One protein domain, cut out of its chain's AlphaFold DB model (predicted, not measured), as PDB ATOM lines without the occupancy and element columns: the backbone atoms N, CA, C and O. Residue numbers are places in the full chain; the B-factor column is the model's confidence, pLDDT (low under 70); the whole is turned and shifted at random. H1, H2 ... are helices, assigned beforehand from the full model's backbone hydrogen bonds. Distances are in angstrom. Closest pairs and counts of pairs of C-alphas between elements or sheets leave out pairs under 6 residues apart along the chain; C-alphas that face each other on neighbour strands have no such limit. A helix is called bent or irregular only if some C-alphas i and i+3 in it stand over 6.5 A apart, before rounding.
ATOM      1  N   SER A 203     -37.997 -23.645  52.251       69.44
ATOM      2  CA  SER A 203     -38.287 -25.052  51.982       69.44
ATOM      3  C   SER A 203     -37.096 -25.729  51.290       69.44
ATOM      4  O   SER A 203     -36.379 -25.096  50.518       69.44
ATOM      5  N   ALA A 204     -36.909 -27.034  51.520       68.94
ATOM      6  CA  ALA A 204     -35.841 -27.796  50.865       68.94
ATOM      7  C   ALA A 204     -35.911 -27.687  49.329       68.94
ATOM      8  O   ALA A 204     -34.885 -27.636  48.659       68.94
ATOM      9  N   LEU A 205     -37.122 -27.585  48.770       75.50
ATOM     10  CA  LEU A 205     -37.329 -27.382  47.339       75.50
ATOM     11  C   LEU A 205     -36.863 -25.997  46.873       75.50
ATOM     12  O   LEU A 205     -36.197 -25.904  45.850       75.50
ATOM     13  N   GLU A 206     -37.182 -24.928  47.610       76.88
ATOM     14  CA  GLU A 206     -36.692 -23.577  47.297       76.88
ATOM     15  C   GLU A 206     -35.173 -23.478  47.418       76.88
ATOM     16  O   GLU A 206     -34.544 -22.757  46.649       76.88
ATOM     17  N   GLU A 207     -34.579 -24.188  48.376       78.12
ATOM     18  CA  GLU A 207     -33.131 -24.242  48.540       78.12
ATOM     19  C   GLU A 207     -32.463 -24.951  47.360       78.12
ATOM     20  O   GLU A 207     -31.568 -24.376  46.741       78.12
ATOM     21  N   VAL A 208     -32.955 -26.132  46.973       84.50
ATOM     22  CA  VAL A 208     -32.474 -26.844  45.778       84.50
ATOM     23  C   VAL A 208     -32.705 -26.012  44.517       84.50
ATOM     24  O   VAL A 208     -31.817 -25.932  43.672       84.50
ATOM     25  N   TYR A 209     -33.852 -25.341  44.389       84.50
ATOM     26  CA  TYR A 209     -34.141 -24.457  43.260       84.50
ATOM     27  C   TYR A 209     -33.157 -23.282  43.196       84.50
ATOM     28  O   TYR A 209     -32.586 -23.018  42.142       84.50
ATOM     29  N   ALA A 210     -32.904 -22.611  44.323       81.38
ATOM     30  CA  ALA A 210     -31.954 -21.504  44.399       81.38
ATOM     31  C   ALA A 210     -30.519 -21.962  44.095       81.38
ATOM     32  O   ALA A 210     -29.832 -21.320  43.304       81.38
ATOM     33  N   GLN A 211     -30.082 -23.090  44.665       85.44
ATOM     34  CA  GLN A 211     -28.771 -23.684  44.385       85.44
ATOM     35  C   GLN A 211     -28.631 -24.062  42.905       85.44
ATOM     36  O   GLN A 211     -27.621 -23.747  42.280       85.44
ATOM     37  N   THR A 212     -29.661 -24.685  42.325       88.50
ATOM     38  CA  THR A 212     -29.665 -25.083  40.910       88.50
ATOM     39  C   THR A 212     -29.667 -23.868  39.987       88.50
ATOM     40  O   THR A 212     -28.979 -23.883  38.973       88.50
ATOM     41  N   SER A 213     -30.377 -22.796  40.346       86.88
ATOM     42  CA  SER A 213     -30.356 -21.540  39.591       86.88
ATOM     43  C   SER A 213     -28.952 -20.939  39.540       86.88
ATOM     44  O   SER A 213     -28.501 -20.566  38.464       86.88
ATOM     45  N   VAL A 214     -28.243 -20.898  40.675       88.31
ATOM     46  CA  VAL A 214     -26.863 -20.384  40.733       88.31
ATOM     47  C   VAL A 214     -25.917 -21.251  39.901       88.31
ATOM     48  O   VAL A 214     -25.151 -20.727  39.103       88.31
ATOM     49  N   LEU A 215     -26.007 -22.581  40.024       86.44
ATOM     50  CA  LEU A 215     -25.210 -23.509  39.212       86.44
ATOM     51  C   LEU A 215     -25.475 -23.342  37.711       86.44
ATOM     52  O   LEU A 215     -24.571 -23.507  36.896       86.44
ATOM     53  N   LEU A 216     -26.717 -23.034  37.337       86.31
ATOM     54  CA  LEU A 216     -27.087 -22.816  35.950       86.31
ATOM     55  C   LEU A 216     -26.542 -21.491  35.407       86.31
ATOM     56  O   LEU A 216     -26.109 -21.443  34.257       86.31
ATOM     57  N   ASP A 217     -26.520 -20.442  36.225       85.12
ATOM     58  CA  ASP A 217     -25.877 -19.177  35.871       85.12
ATOM     59  C   ASP A 217     -24.356 -19.362  35.706       85.12
ATOM     60  O   ASP A 217     -23.802 -18.953  34.684       85.12
ATOM     61  N   ASP A 218     -23.706 -20.114  36.601       85.38
ATOM     62  CA  ASP A 218     -22.294 -20.502  36.455       85.38
ATOM     63  C   ASP A 218     -22.052 -21.309  35.159       85.38
ATOM     64  O   ASP A 218     -21.064 -21.101  34.448       85.38
ATOM     65  N   LEU A 219     -22.946 -22.242  34.809       85.31
ATOM     66  CA  LEU A 219     -22.858 -23.020  33.563       85.31
ATOM     67  C   LEU A 219     -23.055 -22.149  32.315       85.31
ATOM     68  O   LEU A 219     -22.416 -22.398  31.288       85.31
ATOM     69  N   ARG A 220     -23.908 -21.121  32.390       84.62
ATOM     70  CA  ARG A 220     -24.102 -20.140  31.312       84.62
ATOM     71  C   ARG A 220     -22.857 -19.298  31.080       84.62
ATOM     72  O   ARG A 220     -22.506 -19.071  29.924       84.62
ATOM     73  N   GLU A 221     -22.179 -18.877  32.146       83.81
ATOM     74  CA  GLU A 221     -20.936 -18.102  32.051       83.81
ATOM     75  C   GLU A 221     -19.769 -18.923  31.485       83.81
ATOM     76  O   GLU A 221     -18.990 -18.417  30.676       83.81
ATOM     77  N   ASN A 222     -19.662 -20.203  31.860       82.31
ATOM     78  CA  ASN A 222     -18.583 -21.088  31.406       82.31
ATOM     79  C   ASN A 222     -18.804 -21.672  29.994       82.31
ATOM     80  O   ASN A 222     -17.850 -22.132  29.359       82.31
ATOM     81  N   GLY A 223     -20.039 -21.631  29.481       76.69
ATOM     82  CA  GLY A 223     -20.404 -22.096  28.142       76.69
ATOM     83  C   GLY A 223     -20.430 -23.626  27.974       76.69
ATOM     84  O   GLY A 223     -20.044 -24.395  28.850       76.69
ATOM     85  N   GLY A 224     -20.912 -24.092  26.815       82.38
ATOM     86  CA  GLY A 224     -21.034 -25.519  26.469       82.38
ATOM     87  C   GLY A 224     -22.483 -26.002  26.341       82.38
ATOM     88  O   GLY A 224     -23.422 -25.212  26.390       82.38
ATOM     89  N   ALA A 225     -22.685 -27.313  26.161       75.69
ATOM     90  CA  ALA A 225     -24.022 -27.892  25.955       75.69
ATOM     91  C   ALA A 225     -24.975 -27.665  27.149       75.69
ATOM     92  O   ALA A 225     -26.180 -27.541  26.953       75.69
ATOM     93  N   GLY A 226     -24.435 -27.558  28.370       71.56
ATOM     94  CA  GLY A 226     -25.201 -27.289  29.591       71.56
ATOM     95  C   GLY A 226     -25.669 -25.837  29.761       71.56
ATOM     96  O   GLY A 226     -26.545 -25.591  30.581       71.56
ATOM     97  N   ALA A 227     -25.150 -24.884  28.976       79.56
ATOM     98  CA  ALA A 227     -25.512 -23.463  29.075       79.56
ATOM     99  C   ALA A 227     -26.942 -23.155  28.582       79.56
ATOM    100  O   ALA A 227     -27.499 -22.105  28.899       79.56
ATOM    101  N   PHE A 228     -27.533 -24.063  27.799       79.75
ATOM    102  CA  PHE A 228     -28.881 -23.913  27.241       79.75
ATOM    103  C   PHE A 228     -29.976 -24.531  28.108       79.75
ATOM    104  O   PHE A 228     -31.148 -24.362  27.793       79.75
ATOM    105  N   VAL A 229     -29.616 -25.248  29.173       80.69
ATOM    106  CA  VAL A 229     -30.599 -25.861  30.068       80.69
ATOM    107  C   VAL A 229     -31.308 -24.751  30.846       80.69
ATOM    108  O   VAL A 229     -30.673 -23.808  31.311       80.69
ATOM    109  N   SER A 230     -32.628 -24.832  30.985       82.12
ATOM    110  CA  SER A 230     -33.401 -23.979  31.886       82.12
ATOM    111  C   SER A 230     -34.190 -24.827  32.870       82.12
ATOM    112  O   SER A 230     -34.690 -25.899  32.535       82.12
ATOM    113  N   LEU A 231     -34.361 -24.316  34.091       83.00
ATOM    114  CA  LEU A 231     -35.266 -24.923  35.071       83.00
ATOM    115  C   LEU A 231     -36.708 -24.982  34.549       83.00
ATOM    116  O   LEU A 231     -37.435 -25.906  34.897       83.00
ATOM    117  N   GLN A 232     -37.107 -24.035  33.695       82.88
ATOM    118  CA  GLN A 232     -38.436 -24.039  33.086       82.88
ATOM    119  C   GLN A 232     -38.622 -25.225  32.131       82.88
ATOM    120  O   GLN A 232     -39.660 -25.870  32.190       82.88
ATOM    121  N   ASP A 233     -37.598 -25.571  31.342       81.94
ATOM    122  CA  ASP A 233     -37.656 -26.697  30.400       81.94
ATOM    123  C   ASP A 233     -37.869 -28.022  31.149       81.94
ATOM    124  O   ASP A 233     -38.701 -28.842  30.773       81.94
ATOM    125  N   VAL A 234     -37.169 -28.197  32.276       81.62
ATOM    126  CA  VAL A 234     -37.304 -29.387  33.130       81.62
ATOM    127  C   VAL A 234     -38.679 -29.454  33.795       81.62
ATOM    128  O   VAL A 234     -39.232 -30.539  33.947       81.62
ATOM    129  N   VAL A 235     -39.234 -28.310  34.210       83.31
ATOM    130  CA  VAL A 235     -40.571 -28.241  34.822       83.31
ATOM    131  C   VAL A 235     -41.669 -28.512  33.793       83.31
ATOM    132  O   VAL A 235     -42.654 -29.173  34.123       83.31
ATOM    133  N   ASP A 236     -41.498 -28.048  32.557       83.00
ATOM    134  CA  ASP A 236     -42.462 -28.242  31.473       83.00
ATOM    135  C   ASP A 236     -42.510 -29.701  30.981       83.00
ATOM    136  O   ASP A 236     -43.571 -30.170  30.558       83.00
ATOM    137  N   ASP A 237     -41.407 -30.445  31.123       82.06
ATOM    138  CA  ASP A 237     -41.323 -31.886  30.843       82.06
ATOM    139  C   ASP A 237     -41.989 -32.770  31.921       82.06
ATOM    140  O   ASP A 237     -42.168 -33.978  31.718       82.06
ATOM    141  N   ILE A 238     -42.395 -32.206  33.070       83.31
ATOM    142  CA  ILE A 238     -43.082 -32.964  34.124       83.31
ATOM    143  C   ILE A 238     -44.500 -33.329  33.644       83.31
ATOM    144  O   ILE A 238     -45.312 -32.439  33.365       83.31
ATOM    145  N   PRO A 239     -44.867 -34.628  33.598       79.56
ATOM    146  CA  PRO A 239     -46.192 -35.049  33.161       79.56
ATOM    147  C   PRO A 239     -47.285 -34.438  34.043       79.56
ATOM    148  O   PRO A 239     -47.323 -34.669  35.254       79.56
ATOM    149  N   LYS A 240     -48.207 -33.681  33.438       78.75
ATOM    150  CA  LYS A 240     -49.357 -33.131  34.165       78.75
ATOM    151  C   LYS A 240     -50.274 -34.271  34.636       78.75
ATOM    152  O   LYS A 240     -50.496 -35.217  33.872       78.75
ATOM    153  N   PRO A 241     -50.811 -34.204  35.869       69.44
ATOM    154  CA  PRO A 241     -51.763 -35.197  36.343       69.44
ATOM    155  C   PRO A 241     -52.975 -35.221  35.405       69.44
ATOM    156  O   PRO A 241     -53.471 -34.176  34.993       69.44
ATOM    157  N   ARG A 242     -53.419 -36.424  35.025       65.31
ATOM    158  CA  ARG A 242     -54.632 -36.600  34.223       65.31
ATOM    159  C   ARG A 242     -55.828 -36.161  35.063       65.31
ATOM    160  O   ARG A 242     -56.097 -36.791  36.083       65.31
ATOM    161  N   ASP A 243     -56.521 -35.117  34.616       62.03
ATOM    162  CA  ASP A 243     -57.815 -34.715  35.163       62.03
ATOM    163  C   ASP A 243     -58.735 -35.950  35.211       62.03
ATOM    164  O   ASP A 243     -58.957 -36.606  34.188       62.03
ATOM    165  N   SER A 244     -59.185 -36.316  36.415       47.53
ATOM    166  CA  SER A 244     -60.206 -37.343  36.672       47.53
ATOM    167  C   SER A 244     -61.433 -36.686  37.274       47.53
ATOM    168  O   SER A 244     -61.239 -35.843  38.179       47.53
TER     169      SER A 244
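This is residues 203 to 244 of the 244 residues of the protein "CTLH domain-containing protein" of Verticillium dahliae (UniProt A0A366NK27). The printed part is a flat, open V: the long helix H1 makes one arm, and the chain turns back at H1's last residues through the short helix H2 into a second arm made of the short helix H3 and the tail of residues 237 to 244. H2 packs on the last part of H1 at the corner of the V, while residues 203 to 208, of which 204 to 208 belong to H1, and residues 232 to 244, of which 232 to 236 belong to H3, stick out. There are 42 residues printed, with three named helices in the order H1, H2, H3 and no named strand, and the class is all helix. The whole is only just loose, close to extended, with a radius of gyration of the C-alphas of 13.2 A, and the C-alphas span 45 by 26 by 8 A.

The first element is H1, residues 204 to 222, the longest helix by residues. After it comes H2, residues 225 to 228, joined to H1 by a tight link of two residues, Gly 223 and Gly 224. H1 and H2 touch, with 7 pairs of C-alphas within 8 A. The closest C-alphas of the two are those of Arg 220 and Ala 227, 4.2 A apart. H1 touches H2 with residues 216 to 221 alone. The centres of H1 and H2 are 13.1 A apart. A second tight link, Val 229 and Ser 230, joins H2 to H3, residues 231 to 236. H2 and H3 are apart, though they follow each other in the chain. H1 and H3 are close but not clearly touching, with 1 pair of C-alphas within 8 A. That closest pair is the C-alphas of Ser 213 and Leu 231, 7.5 A apart. The two helices stand at a steep tilt of 63 degrees and run opposite ways. H3 touches no helix. In the backbones of H1 and H3, every O i to N i+4 pair is within hydrogen-bond range. H2, with 4 residues, is too short for such a pair, and its 1 pair of O i and N i+3 is not within range.

H1 begins at C-alpha 204, at (-35.841, -27.796, 50.865), and ends at C-alpha 222, at (-18.583, -21.088, 31.406), 26.9 A from first to last C-alpha. Over its 19 residues x rises and z falls. H2 runs from Ala 225 to Phe 228, 6.4 A from first to last C-alpha; it is neither bent nor irregular, but only just, by that same distance of 6.4 A. H3 runs from Leu 231 to Asp 236, 8.7 A from first to last C-alpha, and ends at C-alpha 236, at (-42.462, -28.242, 31.473). From there residues 237 to 244 hold no named element, and x falls further to the C-alpha of Ser 244, at (-60.206, -37.343, 36.672).

The two C-alphas farthest apart are those of Asn 222, the last residue of H1, and Ser 244, the chain's last residue, at 45.0 A. The first and last printed C-alphas, those of Ser 203 and Ser 244, are 29.4 A apart. The outline is flat. Residues 203 to 208, of which 204 to 208 belong to H1, stand free, and so do residues 232 to 244, of which 232 to 236 belong to H3. Both links between the helices are tight, and the printed part has no cut. The mean pLDDT of the printed part is 79.5. The model's confidence is low, under 70, in 6 residues, namely 203 to 204 and 241 to 244.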